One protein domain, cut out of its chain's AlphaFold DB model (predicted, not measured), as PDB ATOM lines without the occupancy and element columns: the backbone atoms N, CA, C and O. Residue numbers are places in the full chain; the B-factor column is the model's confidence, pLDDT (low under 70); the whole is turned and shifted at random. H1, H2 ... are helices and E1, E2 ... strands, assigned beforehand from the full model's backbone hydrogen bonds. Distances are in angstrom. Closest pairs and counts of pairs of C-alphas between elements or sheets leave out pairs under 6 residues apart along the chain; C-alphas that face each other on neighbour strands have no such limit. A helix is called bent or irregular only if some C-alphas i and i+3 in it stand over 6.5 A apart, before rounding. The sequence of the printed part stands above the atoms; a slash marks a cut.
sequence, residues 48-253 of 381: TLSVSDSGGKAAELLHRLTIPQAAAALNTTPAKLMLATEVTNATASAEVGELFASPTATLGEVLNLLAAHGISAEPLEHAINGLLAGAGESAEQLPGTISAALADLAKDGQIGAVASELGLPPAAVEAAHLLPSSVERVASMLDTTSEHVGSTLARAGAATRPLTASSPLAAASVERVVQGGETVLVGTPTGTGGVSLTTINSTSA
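This is residues 48 to 253 of the 381 residues of an uncharacterized protein of Actinobacteria bacterium (UniProt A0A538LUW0). A strongly twisted antiparallel sheet of five strands and a separate helical lobe, H1 to H4, make the two ends of an elongated domain. The sheet is sandwiched in three layers, with H5 and H6 on one face, toward the helical lobe, and H9 and H10 on the other. The printed part has 206 residues with ten named helices and five named strands, in the order E1, H1 to H8, E2, H9, H10, E3, E4, E5; the sheet runs E1 E5 E4 E3 E2, and the class is mixed. It is compact, with a radius of gyration of the C-alphas of 17.1 A, and spans 58 by 32 by 28 A.

The edge strands are E1, residues 48 to 52, and E2, residues 179 to 182. E3, residues 216 to 221, E4, residues 231 to 237, and E5, residues 243 to 251, form a meander, each strand the antiparallel neighbour of the one before, in two hairpins. Within hydrogen-bond range are N 50 and O 249 of E1 and E5, 2.8 A, N 234 and O 246 of E4 and E5, 2.8 A, N 220 and O 233 of E3 and E4, 2.9 A, and N 181 and O 217 of E2 and E3, 2.8 A. H6, residues 142 to 155, runs across the strands at a height over the sheet of 10.5 A; its closest C-alphas to E3 are Pro 143 and Ala 218, 5.4 A. On the opposite face H10, residues 194 to 203, has a height of 6.8 A. The sheet curls round H9, residues 183 to 189, which touches H10 at Glu 184 and Ser 194, closest C-alphas 5.1 A. H7, residues 159 to 165, only grazes the sheet and touches H8, residues 170 to 174, at Ala 163 and Pro 170, closest C-alphas 5.1 A. H5, residues 122 to 137, is on the sheet and has a kink of 54 degrees near residue 131; it is irregular, but only just, with C-alphas 131 and 134 7.0 A apart. H1, residues 67 to 73, touches H6 at Ala 73 and Thr 145, closest C-alphas 6.2 A. H2, residues 78 to 83, H3, residues 90 to 101, and H4, residues 107 to 116, make two helical hairpins, at shallow tilts of 16 and 12 degrees. Every O i to N i+4 pair is within hydrogen-bond range in the helices but H5, with 10 of 12.

E1 begins at C-alpha 48 (92.682, 97.982, 87.539) and E5, 25.9 A long, ends at C-alpha 251 (92.859, 102.373, 84.792). H6 is 20.4 A and H5 19.9 A long.

The C-alphas of Ala 90 and Ala 253, the two farthest apart, are 58.5 A apart. The printed part has no cut; the links E1 to H1 and H10 to E3 are long. Confidence is under 70 in 29 residues, among them 52 to 59, 133 to 139 and 223 to 229.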
ATOM      1  N   THR A  48      92.724  99.247  88.271       74.19
ATOM      2  CA  THR A  48      92.682  97.982  87.539       74.19
ATOM      3  C   THR A  48      93.818  97.939  86.529       74.19
ATOM      4  O   THR A  48      93.889  98.789  85.633       74.19
ATOM      5  N   LEU A  49      94.691  96.941  86.667       73.19
ATOM      6  CA  LEU A  49      95.774  96.681  85.725       73.19
ATOM      7  C   LEU A  49      95.318  95.729  84.621       73.19
ATOM      8  O   LEU A  49      94.620  94.744  84.856       73.19
ATOM      9  N   SER A  50      95.762  96.008  83.405       75.81
ATOM     10  CA  SER A  50      95.660  95.101  82.265       75.81
ATOM     11  C   SER A  50      96.988  95.082  81.526       75.81
ATOM     12  O   SER A  50      97.704  96.081  81.511       75.81
ATOM     13  N   VAL A  51      97.320  93.948  80.919       71.50
ATOM     14  CA  VAL A  51      98.522  93.810  80.098       71.50
ATOM     15  C   VAL A  51      98.104  93.792  78.638       71.50
ATOM     16  O   VAL A  51      97.171  93.075  78.274       71.50
ATOM     17  N   SER A  52      98.764  94.602  77.812       67.06
ATOM     18  CA  SER A  52      98.633  94.481  76.360       67.06
ATOM     19  C   SER A  52      99.498  93.311  75.911       67.06
ATOM     20  O   SER A  52     100.721  93.427  75.902       67.06
ATOM     21  N   ASP A  53      98.859  92.190  75.593       60.53
ATOM     22  CA  ASP A  53      99.533  90.970  75.166       60.53
ATOM     23  C   ASP A  53      98.639  90.216  74.176       60.53
ATOM     24  O   ASP A  53      97.571  89.711  74.527       60.53
ATOM     25  N   SER A  54      99.049  90.198  72.908       48.25
ATOM     26  CA  SER A  54      98.323  89.496  71.842       48.25
ATOM     27  C   SER A  54      98.662  87.999  71.758       48.25
ATOM     28  O   SER A  54      97.956  87.274  71.057       48.25
ATOM     29  N   GLY A  55      99.686  87.525  72.484       47.12
ATOM     30  CA  GLY A  55     100.211  86.152  72.424       47.12
ATOM     31  C   GLY A  55     100.170  85.367  73.742       47.12
ATOM     32  O   GLY A  55     100.479  84.176  73.747       47.12
ATOM     33  N   GLY A  56      99.779  85.996  74.851       48.47
ATOM     34  CA  GLY A  56      99.789  85.400  76.191       48.47
ATOM     35  C   GLY A  56     101.185  85.280  76.820       48.47
ATOM     36  O   GLY A  56     101.328  84.555  77.809       48.47
ATOM     37  N   LYS A  57     102.205  85.931  76.240       58.09
ATOM     38  CA  LYS A  57     103.566  86.002  76.779       58.09
ATOM     39  C   LYS A  57     104.163  87.397  76.588       58.09
ATOM     40  O   LYS A  57     104.044  88.001  75.526       58.09
ATOM     41  N   ALA A  58     104.895  87.855  77.599       62.50
ATOM     42  CA  ALA A  58     105.813  88.982  77.498       62.50
ATOM     43  C   ALA A  58     106.772  88.836  76.303       62.50
ATOM     44  O   ALA A  58     107.226  87.735  75.988       62.50
ATOM     45  N   ALA A  59     107.121  89.952  75.659       66.44
ATOM     46  CA  ALA A  59     108.009  89.942  74.504       66.44
ATOM     47  C   ALA A  59     109.441  89.591  74.943       66.44
ATOM     48  O   ALA A  59     110.129  90.410  75.559       66.44
ATOM     49  N   GLU A  60     109.892  88.376  74.631       79.06
ATOM     50  CA  GLU A  60     111.253  87.902  74.909       79.06
ATOM     51  C   GLU A  60     112.236  88.501  73.897       79.06
ATOM     52  O   GLU A  60     112.251  88.142  72.717       79.06
ATOM     53  N   LEU A  61     113.064  89.443  74.354       77.94
ATOM     54  CA  LEU A  61     113.937  90.202  73.457       77.94
ATOM     55  C   LEU A  61     115.149  89.401  72.992       77.94
ATOM     56  O   LEU A  61     115.505  89.459  71.819       77.94
ATOM     57  N   LEU A  62     115.777  88.638  73.892       79.12
ATOM     58  CA  LEU A  62     117.006  87.910  73.566       79.12
ATOM     59  C   LEU A  62     116.771  86.778  72.565       79.12
ATOM     60  O   LEU A  62     117.639  86.521  71.740       79.12
ATOM     61  N   HIS A  63     115.595  86.147  72.578       82.50
ATOM     62  CA  HIS A  63     115.265  85.059  71.652       82.50
ATOM     63  C   HIS A  63     115.188  85.528  70.194       82.50
ATOM     64  O   HIS A  63     115.374  84.730  69.278       82.50
ATOM     65  N   ARG A  64     114.948  86.824  69.978       81.06
ATOM     66  CA  ARG A  64     114.840  87.441  68.652       81.06
ATOM     67  C   ARG A  64     116.171  87.928  68.095       81.06
ATOM     68  O   ARG A  64     116.274  88.166  66.895       81.06
ATOM     69  N   LEU A  65     117.172  88.093  68.956       82.50
ATOM     70  CA  LEU A  65     118.499  88.516  68.538       82.50
ATOM     71  C   LEU A  65     119.209  87.380  67.808       82.50
ATOM     72  O   LEU A  65     119.113  86.207  68.191       82.50
ATOM     73  N   THR A  66     119.980  87.751  66.790       86.50
ATOM     74  CA  THR A  66     120.948  86.832  66.192       86.50
ATOM     75  C   THR A  66     121.978  86.414  67.239       86.50
ATOM     76  O   THR A  66     122.273  87.162  68.174       86.50
ATOM     77  N   ILE A  67     122.569  85.231  67.092       86.19
ATOM     78  CA  ILE A  67     123.587  84.727  68.024       86.19
ATOM     79  C   ILE A  67     124.736  85.740  68.240       86.19
ATOM     80  O   ILE A  67     125.117  85.954  69.398       86.19
ATOM     81  N   PRO A  68     125.275  86.428  67.208       84.44
ATOM     82  CA  PRO A  68     126.277  87.476  67.404       84.44
ATOM     83  C   PRO A  68     125.771  88.684  68.206       84.44
ATOM     84  O   PRO A  68     126.502  89.195  69.053       84.44
ATOM     85  N   GLN A  69     124.534  89.133  67.974       83.94
ATOM     86  CA  GLN A  69     123.933  90.251  68.714       83.94
ATOM     87  C   GLN A  69     123.631  89.867  70.165       83.94
ATOM     88  O   GLN A  69     123.944  90.628  71.076       83.94
ATOM     89  N   ALA A  70     123.095  88.667  70.399       80.88
ATOM     90  CA  ALA A  70     122.877  88.134  71.739       80.88
ATOM     91  C   ALA A  70     124.207  88.031  72.501       80.88
ATOM     92  O   ALA A  70     124.304  88.471  73.645       80.88
ATOM     93  N   ALA A  71     125.263  87.535  71.849       81.69
ATOM     94  CA  ALA A  71     126.595  87.490  72.440       81.69
ATOM     95  C   ALA A  71     127.124  88.893  72.783       81.69
ATOM     96  O   ALA A  71     127.653  89.093  73.877       81.69
ATOM     97  N   ALA A  72     126.942  89.872  71.892       81.44
ATOM     98  CA  ALA A  72     127.342  91.255  72.136       81.44
ATOM     99  C   ALA A  72     126.561  91.893  73.300       81.44
ATOM    100  O   ALA A  72     127.174  92.477  74.193       81.44
ATOM    101  N   ALA A  73     125.236  91.727  73.343       76.31
ATOM    102  CA  ALA A  73     124.374  92.242  74.411       76.31
ATOM    103  C   ALA A  73     124.723  91.653  75.790       76.31
ATOM    104  O   ALA A  73     124.592  92.329  76.811       76.31
ATOM    105  N   LEU A  74     125.205  90.407  75.813       76.25
ATOM    106  CA  LEU A  74     125.640  89.684  77.010       76.25
ATOM    107  C   LEU A  74     127.139  89.849  77.322       76.25
ATOM    108  O   LEU A  74     127.644  89.196  78.234       76.25
ATOM    109  N   ASN A  75     127.868  90.687  76.573       79.69
ATOM    110  CA  ASN A  75     129.323  90.859  76.689       79.69
ATOM    111  C   ASN A  75     130.110  89.526  76.642       79.69
ATOM    112  O   ASN A  75     131.080  89.321  77.376       79.69
ATOM    113  N   THR A  76     129.694  88.604  75.773       84.38
ATOM    114  CA  THR A  76     130.293  87.275  75.589       84.38
ATOM    115  C   THR A  76     130.622  87.005  74.115       84.38
ATOM    116  O   THR A  76     130.584  87.903  73.276       84.38
ATOM    117  N   THR A  77     130.996  85.768  73.782       85.75
ATOM    118  CA  THR A  77     131.233  85.329  72.401       85.75
ATOM    119  C   THR A  77     130.237  84.241  71.991       85.75
ATOM    120  O   THR A  77     129.829  83.444  72.840       85.75
ATOM    121  N   PRO A  78     129.893  84.130  70.692       84.56
ATOM    122  CA  PRO A  78     129.065  83.036  70.178       84.56
ATOM    123  C   PRO A  78     129.588  81.650  70.573       84.56
ATOM    124  O   PRO A  78     128.819  80.788  70.979       84.56
ATOM    125  N   ALA A  79     130.913  81.463  70.555       85.25
ATOM    126  CA  ALA A  79     131.546  80.209  70.956       85.25
ATOM    127  C   ALA A  79     131.285  79.848  72.429       85.25
ATOM    128  O   ALA A  79     131.086  78.679  72.746       85.25
ATOM    129  N   LYS A  80     131.254  80.835  73.336       83.88
ATOM    130  CA  LYS A  80     130.927  80.597  74.750       83.88
ATOM    131  C   LYS A  80     129.460  80.219  74.947       83.88
ATOM    132  O   LYS A  80     129.178  79.370  75.784       83.88
ATOM    133  N   LEU A  81     128.549  80.818  74.178       82.88
ATOM    134  CA  LEU A  81     127.132  80.442  74.190       82.88
ATOM    135  C   LEU A  81     126.926  79.026  73.632       82.88
ATOM    136  O   LEU A  81     126.183  78.248  74.215       82.88
ATOM    137  N   MET A  82     127.643  78.657  72.567       85.75
ATOM    138  CA  MET A  82     127.599  77.305  72.001       85.75
ATOM    139  C   MET A  82     128.055  76.252  73.014       85.75
ATOM    140  O   MET A  82     127.383  75.241  73.194       85.75
ATOM    141  N   LEU A  83     129.160  76.504  73.727       84.50
ATOM    142  CA  LEU A  83     129.661  75.591  74.763       84.50
ATOM    143  C   LEU A  83     128.648  75.356  75.893       84.50
ATOM    144  O   LEU A  83     128.635  74.275  76.471       84.50
ATOM    145  N   ALA A  84     127.785  76.333  76.177       83.50
ATOM    146  CA  ALA A  84     126.760  76.222  77.211       83.50
ATOM    147  C   ALA A  84     125.553  75.358  76.806       83.50
ATOM    148  O   ALA A  84     124.731  75.050  77.658       83.50
ATOM    149  N   THR A  85     125.423  74.959  75.536       80.00
ATOM    150  CA  THR A  85     124.313  74.091  75.092       80.00
ATOM    151  C   THR A  85     124.460  72.632  75.536       80.00
ATOM    152  O   THR A  85     123.493  71.885  75.440       80.00
ATOM    153  N   GLU A  86     125.650  72.227  76.017       77.94
ATOM    154  CA  GLU A  86     125.976  70.888  76.551       77.94
ATOM    155  C   GLU A  86     125.410  69.710  75.726       77.94
ATOM    156  O   GLU A  86     125.023  68.664  76.250       77.94
ATOM    157  N   VAL A  87     125.370  69.859  74.399       79.12
ATOM    158  CA  VAL A  87     124.791  68.848  73.511       79.12
ATOM    159  C   VAL A  87     125.727  67.648  73.388       79.12
ATOM    160  O   VAL A  87     126.824  67.743  72.847       79.12
ATOM    161  N   THR A  88     125.269  66.490  73.865       76.50
ATOM    162  CA  THR A  88     126.027  65.225  73.826       76.50
ATOM    163  C   THR A  88     125.675  64.337  72.630       76.50
ATOM    164  O   THR A  88     126.444  63.445  72.274       76.50
ATOM    165  N   ASN A  89     124.535  64.579  71.977       82.25
ATOM    166  CA  ASN A  89     124.132  63.860  70.771       82.25
ATOM    167  C   ASN A  89     124.873  64.418  69.544       82.25
ATOM    168  O   ASN A  89     124.783  65.607  69.258       82.25
ATOM    169  N   ALA A  90     125.557  63.558  68.785       81.44
ATOM    170  CA  ALA A  90     126.334  63.952  67.612       81.44
ATOM    171  C   ALA A  90     125.497  64.632  66.511       81.44
ATOM    172  O   ALA A  90     125.981  65.577  65.891       81.44
ATOM    173  N   THR A  91     124.251  64.196  66.277       83.69
ATOM    174  CA  THR A  91     123.390  64.804  65.244       83.69
ATOM    175  C   THR A  91     122.923  66.191  65.669       83.69
ATOM    176  O   THR A  91     123.114  67.156  64.936       83.69
ATOM    177  N   ALA A  92     122.415  66.317  66.896       82.19
ATOM    178  CA  ALA A  92     122.011  67.604  67.451       82.19
ATOM    179  C   ALA A  92     123.210  68.555  67.609       82.19
ATOM    180  O   ALA A  92     123.081  69.747  67.364       82.19
ATOM    181  N   SER A  93     124.396  68.050  67.961       84.00
ATOM    182  CA  SER A  93     125.610  68.865  68.076       84.00
ATOM    183  C   SER A  93     126.053  69.424  66.725       84.00
ATOM    184  O   SER A  93     126.559  70.544  66.686       84.00
ATOM    185  N   ALA A  94     125.886  68.666  65.638       85.75
ATOM    186  CA  ALA A  94     126.187  69.141  64.292       85.75
ATOM    187  C   ALA A  94     125.200  70.234  63.859       85.75
ATOM    188  O   ALA A  94     125.636  71.289  63.408       85.75
ATOM    189  N   GLU A  95     123.899  70.020  64.072       86.44
ATOM    190  CA  GLU A  95     122.856  70.998  63.735       86.44
ATOM    191  C   GLU A  95     122.968  72.281  64.571       86.44
ATOM    192  O   GLU A  95     122.904  73.381  64.027       86.44
ATOM    193  N   VAL A  96     123.214  72.166  65.883       85.38
ATOM    194  CA  VAL A  96     123.503  73.323  66.747       85.38
ATOM    195  C   VAL A  96     124.766  74.034  66.262       85.38
ATOM    196  O   VAL A  96     124.757  75.252  66.118       85.38
ATOM    197  N   GLY A  97     125.840  73.301  65.958       85.06
ATOM    198  CA  GLY A  97     127.082  73.885  65.445       85.06
ATOM    199  C   GLY A  97     126.892  74.647  64.129       85.06
ATOM    200  O   GLY A  97     127.434  75.740  63.972       85.06
ATOM    201  N   GLU A  98     126.089  74.111  63.209       87.69
ATOM    202  CA  GLU A  98     125.720  74.775  61.955       87.69
ATOM    203  C   GLU A  98     124.912  76.051  62.215       87.69
ATOM    204  O   GLU A  98     125.195  77.102  61.632       87.69
ATOM    205  N   LEU A  99     123.972  75.998  63.160       87.12
ATOM    206  CA  LEU A  99     123.174  77.153  63.550       87.12
ATOM    207  C   LEU A  99     124.049  78.257  64.175       87.12
ATOM    208  O   LEU A  99     123.929  79.417  63.800       87.12
ATOM    209  N   PHE A 100     125.002  77.904  65.044       87.44
ATOM    210  CA  PHE A 100     125.977  78.846  65.615       87.44
ATOM    211  C   PHE A 100     126.981  79.401  64.594       87.44
ATOM    212  O   PHE A 100     127.540  80.480  64.813       87.44
ATOM    213  N   ALA A 101     127.218  78.692  63.489       86.19
ATOM    214  CA  ALA A 101     128.034  79.176  62.378       86.19
ATOM    215  C   ALA A 101     127.266  80.138  61.454       86.19
ATOM    216  O   ALA A 101     127.886  80.937  60.746       86.19
ATOM    217  N   SER A 102     125.931  80.088  61.463       87.00
ATOM    218  CA  SER A 102     125.087  80.978  60.671       87.00
ATOM    219  C   SER A 102     124.997  82.375  61.304       87.00
ATOM    220  O   SER A 102     124.577  82.516  62.453       87.00
ATOM    221  N   PRO A 103     125.334  83.454  60.571       81.75
ATOM    222  CA  PRO A 103     125.306  84.814  61.112       81.75
ATOM    223  C   PRO A 103     123.885  85.359  61.319       81.75
ATOM    224  O   PRO A 103     123.715  86.351  62.022       81.75
ATOM    225  N   THR A 104     122.878  84.741  60.698       85.44
ATOM    226  CA  THR A 104     121.470  85.155  60.791       85.44
ATOM    227  C   THR A 104     120.668  84.315  61.773       85.44
ATOM    228  O   THR A 104     119.510  84.639  62.020       85.44
ATOM    229  N   ALA A 105     121.253  83.239  62.305       86.88
ATOM    230  CA  ALA A 105     120.556  82.372  63.236       86.88
ATOM    231  C   ALA A 105     120.245  83.107  64.537       86.88
ATOM    232  O   ALA A 105     121.091  83.836  65.070       86.88
ATOM    233  N   THR A 106     119.036  82.903  65.047       87.38
ATOM    234  CA  THR A 106     118.570  83.539  66.284       87.38
ATOM    235  C   THR A 106     118.746  82.628  67.489       87.38
ATOM    236  O   THR A 106     118.789  81.402  67.376       87.38
ATOM    237  N   LEU A 107     118.822  83.219  68.683       84.31
ATOM    238  CA  LEU A 107     118.853  82.436  69.920       84.31
ATOM    239  C   LEU A 107     117.579  81.584  70.083       84.31
ATOM    240  O   LEU A 107     117.649  80.457  70.567       84.31
ATOM    241  N   GLY A 108     116.427  82.085  69.634       84.75
ATOM    242  CA  GLY A 108     115.168  81.342  69.643       84.75
ATOM    243  C   GLY A 108     115.202  80.094  68.759       84.75
ATOM    244  O   GLY A 108     114.658  79.062  69.142       84.75
ATOM    245  N   GLU A 109     115.881  80.139  67.612       86.44
ATOM    246  CA  GLU A 109     116.083  78.959  66.761       86.44
ATOM    247  C   GLU A 109     116.939  77.894  67.454       86.44
ATOM    248  O   GLU A 109     116.593  76.715  67.386       86.44
ATOM    249  N   VAL A 110     117.987  78.293  68.190       84.94
ATOM    250  CA  VAL A 110     118.787  77.364  69.012       84.94
ATOM    251  C   VAL A 110     117.904  76.682  70.055       84.94
ATOM    252  O   VAL A 110     117.918  75.458  70.166       84.94
ATOM    253  N   LEU A 111     117.110  77.454  70.801       84.81
ATOM    254  CA  LEU A 111     116.240  76.925  71.857       84.81
ATOM    255  C   LEU A 111     115.167  75.981  71.299       84.81
ATOM    256  O   LEU A 111     114.937  74.905  71.852       84.81
ATOM    257  N   ASN A 112     114.557  76.342  70.170       85.94
ATOM    258  CA  ASN A 112     113.580  75.494  69.490       85.94
ATOM    259  C   ASN A 112     114.209  74.191  68.985       85.94
ATOM    260  O   ASN A 112     113.575  73.139  69.062       85.94
ATOM    261  N   LEU A 113     115.450  74.244  68.496       86.38
ATOM    262  CA  LEU A 113     116.174  73.065  68.034       86.38
ATOM    263  C   LEU A 113     116.526  72.132  69.199       86.38
ATOM    264  O   LEU A 113     116.301  70.926  69.103       86.38
ATOM    265  N   LEU A 114     116.989  72.676  70.330       85.06
ATOM    266  CA  LEU A 114     117.207  71.892  71.554       85.06
ATOM    267  C   LEU A 114     115.910  71.208  72.008       85.06
ATOM    268  O   LEU A 114     115.905  69.999  72.249       85.06
ATOM    269  N   ALA A 115     114.797  71.947  72.028       85.44
ATOM    270  CA  ALA A 115     113.489  71.407  72.383       85.44
ATOM    271  C   ALA A 115     113.016  70.310  71.412       85.44
ATOM    272  O   ALA A 115     112.488  69.288  71.854       85.44
ATOM    273  N   ALA A 116     113.239  70.478  70.105       86.31
ATOM    274  CA  ALA A 116     112.883  69.488  69.086       86.31
ATOM    275  C   ALA A 116     113.643  68.162  69.262       86.31
ATOM    276  O   ALA A 116     113.086  67.094  69.011       86.31
ATOM    277  N   HIS A 117     114.884  68.225  69.752       83.56
ATOM    278  CA  HIS A 117     115.696  67.049  70.086       83.56
ATOM    279  C   HIS A 117     115.469  66.527  71.513       83.56
ATOM    280  O   HIS A 117     116.140  65.584  71.932       83.56
ATOM    281  N   GLY A 118     114.536  67.116  72.270       81.56
ATOM    282  CA  GLY A 118     114.270  66.749  73.664       81.56
ATOM    283  C   GLY A 118     115.438  67.046  74.611       81.56
ATOM    284  O   GLY A 118     115.541  66.429  75.671       81.56
ATOM    285  N   ILE A 119     116.333  67.956  74.225       85.12
ATOM    286  CA  ILE A 119     117.491  68.375  75.014       85.12
ATOM    287  C   ILE A 119     117.059  69.523  75.925       85.12
ATOM    288  O   ILE A 119     116.395  70.462  75.486       85.12
ATOM    289  N   SER A 120     117.443  69.453  77.201       81.81
ATOM    290  CA  SER A 120     117.175  70.537  78.147       81.81
ATOM    291  C   SER A 120     117.930  71.800  77.734       81.81
ATOM    292  O   SER A 120     119.147  71.769  77.561       81.81
ATOM    293  N   ALA A 121     117.213  72.918  77.611       82.50
ATOM    294  CA  ALA A 121     117.812  74.234  77.408       82.50
ATOM    295  C   ALA A 121     118.348  74.852  78.713       82.50
ATOM    296  O   ALA A 121     119.026  75.878  78.665       82.50
ATOM    297  N   GLU A 122     118.095  74.224  79.871       81.31
ATOM    298  CA  GLU A 122     118.480  74.746  81.188       81.31
ATOM    299  C   GLU A 122     119.963  75.137  81.300       81.31
ATOM    300  O   GLU A 122     120.222  76.196  81.869       81.31
ATOM    301  N   PRO A 123     120.950  74.384  80.768       82.62
ATOM    302  CA  PRO A 123     122.358  74.779  80.866       82.62
ATOM    303  C   PRO A 123     122.654  76.095  80.132       82.62
ATOM    304  O   PRO A 123     123.331  76.978  80.669       82.62
ATOM    305  N   LEU A 124     122.076  76.272  78.938       81.75
ATOM    306  CA  LEU A 124     122.204  77.496  78.152       81.75
ATOM    307  C   LEU A 124     121.485  78.662  78.842       81.75
ATOM    308  O   LEU A 124     122.063  79.738  79.002       81.75
ATOM    309  N   GLU A 125     120.254  78.446  79.301       79.38
ATOM    310  CA  GLU A 125     119.478  79.445  80.042       79.38
ATOM    311  C   GLU A 125     120.174  79.849  81.349       79.38
ATOM    312  O   GLU A 125     120.188  81.026  81.718       79.38
ATOM    313  N   HIS A 126     120.807  78.901  82.045       77.06
ATOM    314  CA  HIS A 126     121.578  79.154  83.258       77.06
ATOM    315  C   HIS A 126     122.847  79.960  82.967       77.06
ATOM    316  O   HIS A 126     123.143  80.913  83.690       77.06
ATOM    317  N   ALA A 127     123.563  79.646  81.884       79.62
ATOM    318  CA  ALA A 127     124.724  80.418  81.456       79.62
ATOM    319  C   ALA A 127     124.341  81.856  81.076       79.62
ATOM    320  O   ALA A 127     125.000  82.805  81.510       79.62
ATOM    321  N   ILE A 128     123.248  82.039  80.328       78.44
ATOM    322  CA  ILE A 128     122.751  83.375  79.981       78.44
ATOM    323  C   ILE A 128     122.302  84.121  81.239       78.44
ATOM    324  O   ILE A 128     122.654  85.284  81.410       78.44
ATOM    325  N   ASN A 129     121.604  83.457  82.163       72.31
ATOM    326  CA  ASN A 129     121.249  84.031  83.461       72.31
ATOM    327  C   ASN A 129     122.477  84.465  84.265       72.31
ATOM    328  O   ASN A 129     122.445  85.527  84.872       72.31
ATOM    329  N   GLY A 130     123.555  83.678  84.270       70.12
ATOM    330  CA  GLY A 130     124.805  84.034  84.943       70.12
ATOM    331  C   GLY A 130     125.464  85.273  84.333       70.12
ATOM    332  O   GLY A 130     125.957  86.133  85.058       70.12
ATOM    333  N   LEU A 131     125.411  85.411  83.005       73.81
ATOM    334  CA  LEU A 131     125.902  86.597  82.292       73.81
ATOM    335  C   LEU A 131     124.997  87.819  82.505       73.81
ATOM    336  O   LEU A 131     125.483  88.945  82.606       73.81
ATOM    337  N   LEU A 132     123.690  87.593  82.623       70.19
ATOM    338  CA  LEU A 132     122.702  88.605  82.976       70.19
ATOM    339  C   LEU A 132     122.656  88.893  84.475       70.19
ATOM    340  O   LEU A 132     122.001  89.857  84.842       70.19
ATOM    341  N   ALA A 133     123.316  88.125  85.346       62.66
ATOM    342  CA  ALA A 133     123.165  88.260  86.795       62.66
ATOM    343  C   ALA A 133     123.530  89.674  87.270       62.66
ATOM    344  O   ALA A 133     122.776  90.267  88.030       62.66
ATOM    345  N   GLY A 134     124.581  90.288  86.711       57.41
ATOM    346  CA  GLY A 134     124.896  91.700  86.976       57.41
ATOM    347  C   GLY A 134     123.772  92.666  86.566       57.41
ATOM    348  O   GLY A 134     123.464  93.612  87.293       57.41
ATOM    349  N   ALA A 135     123.097  92.384  85.446       52.50
ATOM    350  CA  ALA A 135     121.960  93.155  84.944       52.50
ATOM    351  C   ALA A 135     120.636  92.858  85.673       52.50
ATOM    352  O   ALA A 135     119.784  93.734  85.778       52.50
ATOM    353  N   GLY A 136     120.462  91.642  86.189       54.47
ATOM    354  CA  GLY A 136     119.306  91.199  86.968       54.47
ATOM    355  C   GLY A 136     119.399  91.549  88.454       54.47
ATOM    356  O   GLY A 136     118.369  91.581  89.119       54.47
ATOM    357  N   GLU A 137     120.597  91.838  88.967       55.72
ATOM    358  CA  GLU A 137     120.842  92.291  90.344       55.72
ATOM    359  C   GLU A 137     120.896  93.823  90.463       55.72
ATOM    360  O   GLU A 137     120.593  94.366  91.526       55.72
ATOM    361  N   SER A 138     121.220  94.540  89.377       62.06
ATOM    362  CA  SER A 138     121.236  96.004  89.343       62.06
ATOM    363  C   SER A 138     120.195  96.570  88.379       62.06
ATOM    364  O   SER A 138     120.325  96.469  87.157       62.06
ATOM    365  N   ALA A 139     119.208  97.285  88.932       63.38
ATOM    366  CA  ALA A 139     118.237  98.064  88.159       63.38
ATOM    367  C   ALA A 139     118.903  99.074  87.200       63.38
ATOM    368  O   ALA A 139     118.258  99.545  86.270       63.38
ATOM    369  N   GLU A 140     120.177  99.417  87.409       70.12
ATOM    370  CA  GLU A 140     120.933 100.363  86.585       70.12
ATOM    371  C   GLU A 140     121.417  99.758  85.263       70.12
ATOM    372  O   GLU A 140     121.535 100.467  84.264       70.12
ATOM    373  N   GLN A 141     121.683  98.453  85.243       72.00
ATOM    374  CA  GLN A 141     122.244  97.758  84.082       72.00
ATOM    375  C   GLN A 141     121.152  97.211  83.151       72.00
ATOM    376  O   GLN A 141     121.320  97.227  81.930       72.00
ATOM    377  N   LEU A 142     120.001  96.818  83.709       77.06
ATOM    378  CA  LEU A 142     118.864  96.272  82.962       77.06
ATOM    379  C   LEU A 142     118.367  97.180  81.811       77.06
ATOM    380  O   LEU A 142     118.195  96.676  80.698       77.06
ATOM    381  N   PRO A 143     118.179  98.506  81.992       80.75
ATOM    382  CA  PRO A 143     117.730  99.379  80.911       80.75
ATOM    383  C   PRO A 143     118.743  99.482  79.771       80.75
ATOM    384  O   PRO A 143     118.345  99.604  78.613       80.75
ATOM    385  N   GLY A 144     120.043  99.404  80.081       77.06
ATOM    386  CA  GLY A 144     121.115  99.414  79.087       77.06
ATOM    387  C   GLY A 144     121.067  98.179  78.190       77.06
ATOM    388  O   GLY A 144     121.088  98.313  76.967       77.06
ATOM    389  N   THR A 145     120.913  96.992  78.785       78.56
ATOM    390  CA  THR A 145     120.770  95.729  78.044       78.56
ATOM    391  C   THR A 145     119.514  95.725  77.174       78.56
ATOM    392  O   THR A 145     119.585  95.355  76.002       78.56
ATOM    393  N   ILE A 146     118.378  96.197  77.700       82.62
ATOM    394  CA  ILE A 146     117.135  96.284  76.920       82.62
ATOM    395  C   ILE A 146     117.279  97.271  75.763       82.62
ATOM    396  O   ILE A 146     116.878  96.966  74.643       82.62
ATOM    397  N   SER A 147     117.875  98.439  76.009       82.06
ATOM    398  CA  SER A 147     118.073  99.455  74.971       82.06
ATOM    399  C   SER A 147     118.988  98.951  73.854       82.06
ATOM    400  O   SER A 147     118.712  99.205  72.685       82.06
ATOM    401  N   ALA A 148     120.045  98.206  74.195       80.81
ATOM    402  CA  ALA A 148     120.920  97.571  73.212       80.81
ATOM    403  C   ALA A 148     120.165  96.522  72.379       80.81
ATOM    404  O   ALA A 148     120.223  96.568  71.151       80.81
ATOM    405  N   ALA A 149     119.388  95.651  73.030       82.38
ATOM    406  CA  ALA A 149     118.577  94.648  72.343       82.38
ATOM    407  C   ALA A 149     117.537  95.288  71.406       82.38
ATOM    408  O   ALA A 149     117.420  94.889  70.251       82.38
ATOM    409  N   LEU A 150     116.821  96.322  71.859       82.94
ATOM    410  CA  LEU A 150     115.880  97.063  71.015       82.94
ATOM    411  C   LEU A 150     116.586  97.751  69.837       82.94
ATOM    412  O   LEU A 150     116.075  97.721  68.721       82.94
ATOM    413  N   ALA A 151     117.767  98.336  70.047       82.38
ATOM    414  CA  ALA A 151     118.525  98.971  68.972       82.38
ATOM    415  C   ALA A 151     118.964  97.971  67.891       82.38
ATOM    416  O   ALA A 151     118.954  98.309  66.707       82.38
ATOM    417  N   ASP A 152     119.334  96.750  68.273       81.94
ATOM    418  CA  ASP A 152     119.691  95.701  67.316       81.94
ATOM    419  C   ASP A 152     118.458  95.149  66.588       81.94
ATOM    420  O   ASP A 152     118.461  95.079  65.360       81.94
ATOM    421  N   LEU A 153     117.347  94.922  67.295       81.88
ATOM    422  CA  LEU A 153     116.072  94.546  66.668       81.88
ATOM    423  C   LEU A 153     115.549  95.618  65.700       81.88
ATOM    424  O   LEU A 153     114.886  95.289  64.714       81.88
ATOM    425  N   ALA A 154     115.840  96.898  65.952       81.69
ATOM    426  CA  ALA A 154     115.509  97.991  65.040       81.69
ATOM    427  C   ALA A 154     116.298  97.904  63.731       81.69
ATOM    428  O   ALA A 154     115.719  98.090  62.659       81.69
ATOM    429  N   LYS A 155     117.594  97.568  63.798       82.69
ATOM    430  CA  LYS A 155     118.434  97.373  62.601       82.69
ATOM    431  C   LYS A 155     117.923  96.224  61.734       82.69
ATOM    432  O   LYS A 155     117.970  96.333  60.513       82.69
ATOM    433  N   ASP A 156     117.375  95.191  62.365       80.31
ATOM    434  CA  ASP A 156     116.837  94.011  61.682       80.31
ATOM    435  C   ASP A 156     115.357  94.162  61.281       80.31
ATOM    436  O   ASP A 156     114.737  93.218  60.791       80.31
ATOM    437  N   GLY A 157     114.757  95.341  61.492       80.88
ATOM    438  CA  GLY A 157     113.362  95.618  61.137       80.88
ATOM    439  C   GLY A 157     112.327  94.873  61.992       80.88
ATOM    440  O   GLY A 157     111.149  94.826  61.632       80.88
ATOM    441  N   GLN A 158     112.728  94.308  63.133       80.00
ATOM    442  CA  GLN A 158     111.873  93.477  63.988       80.00
ATOM    443  C   GLN A 158     111.059  94.263  65.027       80.00
ATOM    444  O   GLN A 158     110.160  93.703  65.662       80.00
ATOM    445  N   ILE A 159     111.303  95.569  65.179       81.75
ATOM    446  CA  ILE A 159     110.576  96.424  66.135       81.75
ATOM    447  C   ILE A 159     109.069  96.425  65.886       81.75
ATOM    448  O   ILE A 159     108.299  96.463  66.841       81.75
ATOM    449  N   GLY A 160     108.623  96.318  64.630       79.62
ATOM    450  CA  GLY A 160     107.195  96.228  64.314       79.62
ATOM    451  C   GLY A 160     106.513  95.017  64.960       79.62
ATOM    452  O   GLY A 160     105.410  95.147  65.491       79.62
ATOM    453  N   ALA A 161     107.187  93.862  64.972       79.56
ATOM    454  CA  ALA A 161     106.670  92.645  65.591       79.56
ATOM    455  C   ALA A 161     106.640  92.764  67.123       79.56
ATOM    456  O   ALA A 161     105.623  92.459  67.741       79.56
ATOM    457  N   VAL A 162     107.713  93.296  67.722       80.56
ATOM    458  CA  VAL A 162     107.784  93.550  69.174       80.56
ATOM    459  C   VAL A 162     106.705  94.544  69.608       80.56
ATOM    460  O   VAL A 162     105.997  94.314  70.581       80.56
ATOM    461  N   ALA A 163     106.519  95.631  68.862       80.12
ATOM    462  CA  ALA A 163     105.509  96.640  69.158       80.12
ATOM    463  C   ALA A 163     104.079  96.080  69.058       80.12
ATOM    464  O   ALA A 163     103.246  96.378  69.913       80.12
ATOM    465  N   SER A 164     103.814  95.211  68.075       78.69
ATOM    466  CA  SER A 164     102.527  94.518  67.941       78.69
ATOM    467  C   SER A 164     102.223  93.608  69.135       78.69
ATOM    468  O   SER A 164     101.090  93.597  69.618       78.69
ATOM    469  N   GLU A 165     103.213  92.868  69.640       78.56
ATOM    470  CA  GLU A 165     103.054  92.029  70.839       78.56
ATOM    471  C   GLU A 165     102.780  92.865  72.084       78.56
ATOM    472  O   GLU A 165     101.869  92.557  72.848       78.56
ATOM    473  N   LEU A 166     103.490  93.986  72.211       78.25
ATOM    474  CA  LEU A 166     103.325  94.955  73.291       78.25
ATOM    475  C   LEU A 166     102.048  95.803  73.171       78.25
ATOM    476  O   LEU A 166     101.759  96.595  74.072       78.25
ATOM    477  N   GLY A 167     101.300  95.691  72.068       74.81
ATOM    478  CA  GLY A 167     100.130  96.524  71.772       74.81
ATOM    479  C   GLY A 167     100.448  98.023  71.691       74.81
ATOM    480  O   GLY A 167      99.598  98.852  72.022       74.81
ATOM    481  N   LEU A 168     101.672  98.373  71.292       77.19
ATOM    482  CA  LEU A 168     102.176  99.740  71.164       77.19
ATOM    483  C   LEU A 168     102.476 100.064  69.691       77.19
ATOM    484  O   LEU A 168     102.774  99.169  68.902       77.19
ATOM    485  N   PRO A 169     102.437 101.341  69.278       77.19
ATOM    486  CA  PRO A 169     102.979 101.721  67.979       77.19
ATOM    487  C   PRO A 169     104.520 101.599  67.988       77.19
ATOM    488  O   PRO A 169     105.138 101.926  69.002       77.19
ATOM    489  N   PRO A 170     105.168 101.210  66.869       77.50
ATOM    490  CA  PRO A 170     106.629 101.053  66.786       77.50
ATOM    491  C   PRO A 170     107.414 102.268  67.296       77.50
ATOM    492  O   PRO A 170     108.313 102.130  68.119       77.50
ATOM    493  N   ALA A 171     106.979 103.473  66.911       75.69
ATOM    494  CA  ALA A 171     107.594 104.728  67.340       75.69
ATOM    495  C   ALA A 171     107.577 104.930  68.868       75.69
ATOM    496  O   ALA A 171     108.458 105.590  69.411       75.69
ATOM    497  N   ALA A 172     106.592 104.367  69.573       75.62
ATOM    498  CA  ALA A 172     106.513 104.461  71.026       75.62
ATOM    499  C   ALA A 172     107.466 103.489  71.732       75.62
ATOM    500  O   ALA A 172     107.948 103.811  72.813       75.62
ATOM    501  N   VAL A 173     107.763 102.337  71.122       78.38
ATOM    502  CA  VAL A 173     108.788 101.402  71.618       78.38
ATOM    503  C   VAL A 173     110.187 101.976  71.383       78.38
ATOM    504  O   VAL A 173     111.027 101.914  72.273       78.38
ATOM    505  N   GLU A 174     110.424 102.605  70.231       77.06
ATOM    506  CA  GLU A 174     111.707 103.253  69.908       77.06
ATOM    507  C   GLU A 174     111.987 104.487  70.775       77.06
ATOM    508  O   GLU A 174     113.123 104.725  71.180       77.06
ATOM    509  N   ALA A 175     110.949 105.269  71.085       73.94
ATOM    510  CA  ALA A 175     111.056 106.437  71.957       73.94
ATOM    511  C   ALA A 175     111.025 106.087  73.458       73.94
ATOM    512  O   ALA A 175     111.151 106.983  74.297       73.94
ATOM    513  N   ALA A 176     110.831 104.813  73.822       76.75
ATOM    514  CA  ALA A 176     110.749 104.401  75.215       76.75
ATOM    515  C   ALA A 176     112.129 104.469  75.885       76.75
ATOM    516  O   ALA A 176     112.983 103.598  75.724       76.75
ATOM    517  N   HIS A 177     112.332 105.501  76.701       79.38
ATOM    518  CA  HIS A 177     113.522 105.628  77.533       79.38
ATOM    519  C   HIS A 177     113.321 104.891  78.855       79.38
ATOM    520  O   HIS A 177     112.821 105.456  79.830       79.38
ATOM    521  N   LEU A 178     113.689 103.610  78.871       83.31
ATOM    522  CA  LEU A 178     113.650 102.788  80.074       83.31
ATOM    523  C   LEU A 178     114.628 103.327  81.117       83.31
ATOM    524  O   LEU A 178     115.807 103.548  80.837       83.31
ATOM    525  N   LEU A 179     114.124 103.523  82.332       83.69
ATOM    526  CA  LEU A 179     114.903 103.960  83.480       83.69
ATOM    527  C   LEU A 179     114.989 102.851  84.533       83.69
ATOM    528  O   LEU A 179     114.073 102.026  84.630       83.69
ATOM    529  N   PRO A 180     116.051 102.859  85.357       83.81
ATOM    530  CA  PRO A 180     116.149 102.008  86.536       83.81
ATOM    531  C   PRO A 180     114.945 102.214  87.456       83.81
ATOM    532  O   PRO A 180     114.627 103.345  87.839       83.81
ATOM    533  N   SER A 181     114.266 101.131  87.816       84.38
ATOM    534  CA  SER A 181     113.055 101.167  88.631       84.38
ATOM    535  C   SER A 181     112.946  99.948  89.551       84.38
ATOM    536  O   SER A 181     113.776  99.039  89.532       84.38
ATOM    537  N   SER A 182     111.910  99.943  90.383       84.00
ATOM    538  CA  SER A 182     111.533  98.826  91.249       84.00
ATOM    539  C   SER A 182     110.042  98.539  91.121       84.00
ATOM    540  O   SER A 182     109.275  99.387  90.653       84.00
ATOM    541  N   VAL A 183     109.611  97.359  91.569       83.94
ATOM    542  CA  VAL A 183     108.185  96.985  91.594       83.94
ATOM    543  C   VAL A 183     107.360  97.996  92.385       83.94
ATOM    544  O   VAL A 183     106.293  98.393  91.931       83.94
ATOM    545  N   GLU A 184     107.856  98.463  93.531       78.44
ATOM    546  CA  GLU A 184     107.186  99.486  94.343       78.44
ATOM    547  C   GLU A 184     107.029 100.814  93.595       78.44
ATOM    548  O   GLU A 184     105.968 101.437  93.631       78.44
ATOM    549  N   ARG A 185     108.060 101.231  92.856       79.25
ATOM    550  CA  ARG A 185     108.015 102.476  92.086       79.25
ATOM    551  C   ARG A 185     107.056 102.373  90.904       79.25
ATOM    552  O   ARG A 185     106.290 103.302  90.668       79.25
ATOM    553  N   VAL A 186     107.058 101.241  90.199       83.25
ATOM    554  CA  VAL A 186     106.092 100.954  89.127       83.25
ATOM    555  C   VAL A 186     104.670 100.887  89.684       83.25
ATOM    556  O   VAL A 186     103.757 101.445  89.084       83.25
ATOM    557  N   ALA A 187     104.478 100.284  90.858       82.06
ATOM    558  CA  ALA A 187     103.187 100.251  91.536       82.06
ATOM    559  C   ALA A 187     102.699 101.660  91.907       82.06
ATOM    560  O   ALA A 187     101.544 101.996  91.660       82.06
ATOM    561  N   SER A 188     103.594 102.523  92.394       78.19
ATOM    562  CA  SER A 188     103.272 103.926  92.663       78.19
ATOM    563  C   SER A 188     102.925 104.714  91.396       78.19
ATOM    564  O   SER A 188     102.042 105.563  91.466       78.19
ATOM    565  N   MET A 189     103.592 104.465  90.261       80.44
ATOM    566  CA  MET A 189     103.237 105.093  88.977       80.44
ATOM    567  C   MET A 189     101.834 104.660  88.536       80.44
ATOM    568  O   MET A 189     100.993 105.470  88.170       80.44
ATOM    569  N   LEU A 190     101.548 103.366  88.658       79.31
ATOM    570  CA  LEU A 190     100.285 102.777  88.226       79.31
ATOM    571  C   LEU A 190      99.128 102.951  89.229       79.31
ATOM    572  O   LEU A 190      98.032 102.473  88.936       79.31
ATOM    573  N   ASP A 191      99.345 103.630  90.362       77.25
ATOM    574  CA  ASP A 191      98.374 103.822  91.455       77.25
ATOM    575  C   ASP A 191      97.789 102.491  91.979       77.25
ATOM    576  O   ASP A 191      96.579 102.259  92.026       77.25
ATOM    577  N   THR A 192      98.687 101.561  92.307       79.56
ATOM    578  CA  THR A 192      98.378 100.174  92.686       79.56
ATOM    579  C   THR A 192      99.383  99.648  93.723       79.56
ATOM    580  O   THR A 192     100.336 100.334  94.093       79.56
ATOM    581  N   THR A 193      99.205  98.413  94.195       80.69
ATOM    582  CA  THR A 193     100.160  97.718  95.074       80.69
ATOM    583  C   THR A 193     101.224  96.931  94.304       80.69
ATOM    584  O   THR A 193     101.018  96.490  93.169       80.69
ATOM    585  N   SER A 194     102.382  96.732  94.942       83.69
ATOM    586  CA  SER A 194     103.491  95.924  94.414       83.69
ATOM    587  C   SER A 194     103.090  94.465  94.181       83.69
ATOM    588  O   SER A 194     103.516  93.864  93.197       83.69
ATOM    589  N   GLU A 195     102.218  93.919  95.029       82.75
ATOM    590  CA  GLU A 195     101.620  92.585  94.885       82.75
ATOM    591  C   GLU A 195     100.765  92.483  93.614       82.75
ATOM    592  O   GLU A 195     100.843  91.499  92.870       82.75
ATOM    593  N   HIS A 196      99.984  93.523  93.310       78.88
ATOM    594  CA  HIS A 196      99.161  93.561  92.107       78.88
ATOM    595  C   HIS A 196     100.014  93.697  90.834       78.88
ATOM    596  O   HIS A 196      99.751  93.013  89.846       78.88
ATOM    597  N   VAL A 197     101.101  94.479  90.868       82.62
ATOM    598  CA  VAL A 197     102.084  94.534  89.765       82.62
ATOM    599  C   VAL A 197     102.794  93.191  89.591       82.62
ATOM    600  O   VAL A 197     102.851  92.673  88.477       82.62
ATOM    601  N   GLY A 198     103.289  92.596  90.679       82.69
ATOM    602  CA  GLY A 198     103.998  91.318  90.647       82.69
ATOM    603  C   GLY A 198     103.131  90.181  90.110       82.69
ATOM    604  O   GLY A 198     103.556  89.447  89.220       82.69
ATOM    605  N   SER A 199     101.885  90.073  90.580       81.31
ATOM    606  CA  SER A 199     100.928  89.072  90.085       81.31
ATOM    607  C   SER A 199     100.515  89.309  88.630       81.31
ATOM    608  O   SER A 199     100.324  88.347  87.886       81.31
ATOM    609  N   THR A 200     100.420  90.570  88.199       81.50
ATOM    610  CA  THR A 200     100.120  90.930  86.806       81.50
ATOM    611  C   THR A 200     101.270  90.553  85.870       81.50
ATOM    612  O   THR A 200     101.031  89.926  84.839       81.50
ATOM    613  N   LEU A 201     102.516  90.851  86.253       80.69
ATOM    614  CA  LEU A 201     103.715  90.468  85.502       80.69
ATOM    615  C   LEU A 201     103.902  88.946  85.452       80.69
ATOM    616  O   LEU A 201     104.211  88.404  84.393       80.69
ATOM    617  N   ALA A 202     103.662  88.242  86.561       79.19
ATOM    618  CA  ALA A 202     103.720  86.782  86.595       79.19
ATOM    619  C   ALA A 202     102.650  86.146  85.692       79.19
ATOM    620  O   ALA A 202     102.942  85.217  84.942       79.19
ATOM    621  N   ARG A 203     101.418  86.677  85.702       76.31
ATOM    622  CA  ARG A 203     100.329  86.199  84.832       76.31
ATOM    623  C   ARG A 203     100.624  86.424  83.347       76.31
ATOM    624  O   ARG A 203     100.218  85.602  82.537       76.31
ATOM    625  N   ALA A 204     101.327  87.503  83.008       72.75
ATOM    626  CA  ALA A 204     101.783  87.787  81.646       72.75
ATOM    627  C   ALA A 204     103.032  86.983  81.229       72.75
ATOM    628  O   ALA A 204     103.563  87.182  80.141       72.75
ATOM    629  N   GLY A 205     103.561  86.117  82.102       72.94
ATOM    630  CA  GLY A 205     104.801  85.380  81.846       72.94
ATOM    631  C   GLY A 205     106.063  86.251  81.838       72.94
ATOM    632  O   GLY A 205     107.138  85.752  81.528       72.94
ATOM    633  N   ALA A 206     105.961  87.532  82.209       74.88
ATOM    634  CA  ALA A 206     107.088  88.465  82.255       74.88
ATOM    635  C   ALA A 206     108.044  88.170  83.419       74.88
ATOM    636  O   ALA A 206     109.234  88.481  83.375       74.88
ATOM    637  N   ALA A 207     107.518  87.588  84.497       72.56
ATOM    638  CA  ALA A 207     108.287  87.212  85.672       72.56
ATOM    639  C   ALA A 207     108.010  85.749  86.024       72.56
ATOM    640  O   ALA A 207     106.914  85.409  86.464       72.56
ATOM    641  N   THR A 208     109.010  84.882  85.852       68.00
ATOM    642  CA  THR A 208     108.905  83.471  86.273       68.00
ATOM    643  C   THR A 208     109.243  83.283  87.755       68.00
ATOM    644  O   THR A 208     108.876  82.276  88.358       68.00
ATOM    645  N   ARG A 209     109.915  84.271  88.367       70.31
ATOM    646  CA  ARG A 209     110.240  84.300  89.797       70.31
ATOM    647  C   ARG A 209     109.325  85.267  90.553       70.31
ATOM    648  O   ARG A 209     108.950  86.300  89.996       70.31
ATOM    649  N   PRO A 210     109.004  84.982  91.829       75.31
ATOM    650  CA  PRO A 210     108.250  85.907  92.665       75.31
ATOM    651  C   PRO A 210     108.975  87.250  92.780       75.31
ATOM    652  O   PRO A 210     110.138  87.301  93.177       75.31
ATOM    653  N   LEU A 211     108.276  88.333  92.447       79.12
ATOM    654  CA  LEU A 211     108.796  89.690  92.564       79.12
ATOM    655  C   LEU A 211     108.479  90.269  93.949       79.12
ATOM    656  O   LEU A 211     107.349  90.199  94.428       79.12
ATOM    657  N   THR A 212     109.481  90.874  94.579       81.38
ATOM    658  CA  THR A 212     109.360  91.669  95.810       81.38
ATOM    659  C   THR A 212     109.267  93.161  95.485       81.38
ATOM    660  O   THR A 212     109.616  93.589  94.388       81.38
ATOM    661  N   ALA A 213     108.857  93.992  96.449       73.81
ATOM    662  CA  ALA A 213     108.765  95.448  96.281       73.81
ATOM    663  C   ALA A 213     110.071  96.098  95.766       73.81
ATOM    664  O   ALA A 213     110.035  97.010  94.940       73.81
ATOM    665  N   SER A 214     111.221  95.575  96.200       77.88
ATOM    666  CA  SER A 214     112.555  96.041  95.812       77.88
ATOM    667  C   SER A 214     113.130  95.334  94.583       77.88
ATOM    668  O   SER A 214     114.282  95.586  94.239       77.88
ATOM    669  N   SER A 215     112.385  94.425  93.944       80.88
ATOM    670  CA  SER A 215     112.896  93.707  92.776       80.88
ATOM    671  C   SER A 215     113.201  94.687  91.639       80.88
ATOM    672  O   SER A 215     112.381  95.576  91.376       80.88
ATOM    673  N   PRO A 216     114.369  94.551  90.988       79.69
ATOM    674  CA  PRO A 216     114.810  95.484  89.966       79.69
ATOM    675  C   PRO A 216     113.961  95.336  88.706       79.69
ATOM    676  O   PRO A 216     113.738  94.232  88.209       79.69
ATOM    677  N   LEU A 217     113.504  96.473  88.190       84.38
ATOM    678  CA  LEU A 217     112.751  96.594  86.950       84.38
ATOM    679  C   LEU A 217     113.362  97.693  86.086       84.38
ATOM    680  O   LEU A 217     113.988  98.627  86.584       84.38
ATOM    681  N   ALA A 218     113.107  97.629  84.788       85.62
ATOM    682  CA  ALA A 218     113.274  98.763  83.894       85.62
ATOM    683  C   ALA A 218     111.881  99.296  83.556       85.62
ATOM    684  O   ALA A 218     111.001  98.508  83.226       85.62
ATOM    685  N   ALA A 219     111.644 100.600  83.658       86.12
ATOM    686  CA  ALA A 219     110.318 101.155  83.391       86.12
ATOM    687  C   ALA A 219     110.392 102.431  82.554       86.12
ATOM    688  O   ALA A 219     111.262 103.274  82.770       86.12
ATOM    689  N   ALA A 220     109.456 102.576  81.619       83.69
ATOM    690  CA  ALA A 220     109.253 103.784  80.833       83.69
ATOM    691  C   ALA A 220     107.760 104.101  80.767       83.69
ATOM    692  O   ALA A 220     106.947 103.239  80.431       83.69
ATOM    693  N   SER A 221     107.394 105.348  81.052       79.50
ATOM    694  CA  SER A 221     106.056 105.843  80.731       79.50
ATOM    695  C   SER A 221     105.947 106.013  79.221       79.50
ATOM    696  O   SER A 221     106.781 106.684  78.613       79.50
ATOM    697  N   VAL A 222     104.915 105.426  78.626       77.62
ATOM    698  CA  VAL A 222     104.676 105.504  77.183       77.62
ATOM    699  C   VAL A 222     103.429 106.343  76.923       77.62
ATOM    700  O   VAL A 222     102.482 106.335  77.713       77.62
ATOM    701  N   GLU A 223     103.433 107.109  75.829       64.00
ATOM    702  CA  GLU A 223     102.268 107.895  75.434       64.00
ATOM    703  C   GLU A 223     101.046 106.977  75.263       64.00
ATOM    704  O   GLU A 223     101.110 105.926  74.624       64.00
ATOM    705  N   ARG A 224      99.938 107.358  75.910       63.31
ATOM    706  CA  ARG A 224      98.754 106.511  76.097       63.31
ATOM    707  C   ARG A 224      98.228 105.927  74.791       63.31
ATOM    708  O   ARG A 224      97.828 106.667  73.894       63.31
ATOM    709  N   VAL A 225      98.023 104.611  74.799       53.12
ATOM    710  CA  VAL A 225      97.181 103.918  73.810       53.12
ATOM    711  C   VAL A 225      95.699 103.914  74.241       53.12
ATOM    712  O   VAL A 225      94.810 103.885  73.390       53.12
ATOM    713  N   VAL A 226      95.396 104.032  75.546       49.38
ATOM    714  CA  VAL A 226      94.028 103.932  76.107       49.38
ATOM    715  C   VAL A 226      93.647 105.166  76.950       49.38
ATOM    716  O   VAL A 226      94.469 105.731  77.671       49.38
ATOM    717  N   GLN A 227      92.391 105.635  76.867       51.75
ATOM    718  CA  GLN A 227      91.912 106.804  77.627       51.75
ATOM    719  C   GLN A 227      91.684 106.476  79.111       51.75
ATOM    720  O   GLN A 227      90.860 105.626  79.426       51.75
ATOM    721  N   GLY A 228      92.301 107.239  80.023       54.81
ATOM    722  CA  GLY A 228      91.864 107.314  81.425       54.81
ATOM    723  C   GLY A 228      92.821 106.789  82.500       54.81
ATOM    724  O   GLY A 228      92.526 107.017  83.663       54.81
ATOM    725  N   GLY A 229      93.974 106.202  82.161       66.00
ATOM    726  CA  GLY A 229      94.991 105.803  83.154       66.00
ATOM    727  C   GLY A 229      96.395 105.621  82.555       66.00
ATOM    728  O   GLY A 229      96.624 106.028  81.422       66.00
ATOM    729  N   GLU A 230      97.389 105.188  83.318       73.00
ATOM    730  CA  GLU A 230      98.794 105.200  82.865       73.00
ATOM    731  C   GLU A 230      99.176 103.959  82.049       73.00
ATOM    732  O   GLU A 230      98.762 102.856  82.380       73.00
ATOM    733  N   THR A 231      99.984 104.133  80.999       79.69
ATOM    734  CA  THR A 231     100.612 103.024  80.267       79.69
ATOM    735  C   THR A 231     102.105 103.035  80.572       79.69
ATOM    736  O   THR A 231     102.792 104.030  80.324       79.69
ATOM    737  N   VAL A 232     102.606 101.932  81.116       84.69
ATOM    738  CA  VAL A 232     104.012 101.759  81.480       84.69
ATOM    739  C   VAL A 232     104.555 100.540  80.752       84.69
ATOM    740  O   VAL A 232     104.016  99.442  80.869       84.69
ATOM    741  N   LEU A 233     105.636 100.739  80.005       85.81
ATOM    742  CA  LEU A 233     106.444  99.655  79.472       85.81
ATOM    743  C   LEU A 233     107.408  99.202  80.568       85.81
ATOM    744  O   LEU A 233     108.167 100.013  81.099       85.81
ATOM    745  N   VAL A 234     107.360  97.920  80.907       86.94
ATOM    746  CA  VAL A 234     108.154  97.308  81.968       86.94
ATOM    747  C   VAL A 234     109.054  96.239  81.368       86.94
ATOM    748  O   VAL A 234     108.588  95.347  80.664       86.94
ATOM    749  N   GLY A 235     110.342  96.339  81.665       86.06
ATOM    750  CA  GLY A 235     111.337  95.310  81.434       86.06
ATOM    751  C   GLY A 235     111.625  94.531  82.707       86.06
ATOM    752  O   GLY A 235     111.907  95.129  83.750       86.06
ATOM    753  N   THR A 236     111.577  93.208  82.614       83.25
ATOM    754  CA  THR A 236     111.836  92.278  83.718       83.25
ATOM    755  C   THR A 236     112.928  91.278  83.330       83.25
ATOM    756  O   THR A 236     112.948  90.796  82.192       83.25
ATOM    757  N   PRO A 237     113.817  90.902  84.266       75.31
ATOM    758  CA  PRO A 237     114.612  89.695  84.101       75.31
ATOM    759  C   PRO A 237     113.675  88.481  84.194       75.31
ATOM    760  O   PRO A 237     112.939  88.334  85.172       75.31
ATOM    761  N   THR A 238     113.679  87.609  83.185       67.50
ATOM    762  CA  THR A 238     112.751  86.465  83.154       67.50
ATOM    763  C   THR A 238     113.166  85.359  84.108       67.50
ATOM    764  O   THR A 238     112.331  84.540  84.456       67.50
ATOM    765  N   GLY A 239     114.426  85.313  84.555       59.75
ATOM    766  CA  GLY A 239     114.955  84.246  85.413       59.75
ATOM    767  C   GLY A 239     115.242  82.923  84.687       59.75
ATOM    768  O   GLY A 239     115.799  82.022  85.313       59.75
ATOM    769  N   THR A 240     114.928  82.827  83.389       57.44
ATOM    770  CA  THR A 240     115.184  81.698  82.464       57.44
ATOM    771  C   THR A 240     116.148  82.094  81.332       57.44
ATOM    772  O   THR A 240     116.068  81.600  80.220       57.44
ATOM    773  N   GLY A 241     117.055  83.037  81.586       55.94
ATOM    774  CA  GLY A 241     118.086  83.439  80.626       55.94
ATOM    775  C   GLY A 241     117.646  84.560  79.688       55.94
ATOM    776  O   GLY A 241     118.203  84.711  78.608       55.94
ATOM    777  N   GLY A 242     116.652  85.358  80.078       71.06
ATOM    778  CA  GLY A 242     116.044  86.366  79.217       71.06
ATOM    779  C   GLY A 242     115.800  87.709  79.891       71.06
ATOM    780  O   GLY A 242     115.747  87.842  81.116       71.06
ATOM    781  N   VAL A 243     115.580  88.711  79.042       78.19
ATOM    782  CA  VAL A 243     114.896  89.945  79.422       78.19
ATOM    783  C   VAL A 243     113.601  90.009  78.630       78.19
ATOM    784  O   VAL A 243     113.617  89.833  77.407       78.19
ATOM    785  N   SER A 244     112.494  90.246  79.325       83.12
ATOM    786  CA  SER A 244     111.188  90.398  78.692       83.12
ATOM    787  C   SER A 244     110.676  91.820  78.819       83.12
ATOM    788  O   SER A 244     110.954  92.497  79.810       83.12
ATOM    789  N   LEU A 245     109.939  92.268  77.805       84.88
ATOM    790  CA  LEU A 245     109.196  93.519  77.821       84.88
ATOM    791  C   LEU A 245     107.701  93.250  77.924       84.88
ATOM    792  O   LEU A 245     107.163  92.325  77.316       84.88
ATOM    793  N   THR A 246     107.007  94.079  78.690       85.69
ATOM    794  CA  THR A 246     105.564  93.972  78.903       85.69
ATOM    795  C   THR A 246     104.954  95.351  79.070       85.69
ATOM    796  O   THR A 246     105.483  96.191  79.792       85.69
ATOM    797  N   THR A 247     103.810  95.586  78.435       85.06
ATOM    798  CA  THR A 247     103.069  96.841  78.574       85.06
ATOM    799  C   THR A 247     101.969  96.679  79.616       85.06
ATOM    800  O   THR A 247     101.031  95.910  79.406       85.06
ATOM    801  N   ILE A 248     102.051  97.425  80.716       83.06
ATOM    802  CA  ILE A 248     101.010  97.479  81.746       83.06
ATOM    803  C   ILE A 248     100.186  98.751  81.557       83.06
ATOM    804  O   ILE A 248     100.719  99.859  81.554       83.06
ATOM    805  N   ASN A 249      98.871  98.596  81.449       83.50
ATOM    806  CA  ASN A 249      97.913  99.691  81.468       83.50
ATOM    807  C   ASN A 249      97.196  99.706  82.816       83.50
ATOM    808  O   ASN A 249      96.532  98.737  83.183       83.50
ATOM    809  N   SER A 250      97.284 100.825  83.518       78.38
ATOM    810  CA  SER A 250      96.462 101.138  84.675       78.38
ATOM    811  C   SER A 250      95.217 101.898  84.234       78.38
ATOM    812  O   SER A 250      95.261 102.751  83.346       78.38
ATOM    813  N   THR A 251      94.092 101.590  84.864       70.75
ATOM    814  CA  THR A 251      92.859 102.373  84.792       70.75
ATOM    815  C   THR A 251      92.412 102.636  86.220       70.75
ATOM    816  O   THR A 251      91.975 101.726  86.918       70.75
ATOM    817  N   SER A 252      92.556 103.874  86.691       56.03
ATOM    818  CA  SER A 252      92.129 104.227  88.044       56.03
ATOM    819  C   SER A 252      90.617 104.020  88.157       56.03
ATOM    820  O   SER A 252      89.838 104.656  87.434       56.03
ATOM    821  N   ALA A 253      90.183 103.142  89.064       45.66
ATOM    822  CA  ALA A 253      88.786 103.097  89.467       45.66
ATOM    823  C   ALA A 253      88.420 104.475  90.036       45.66
ATOM    824  O   ALA A 253      89.232 105.118  90.697       45.66
TER     825      ALA A 253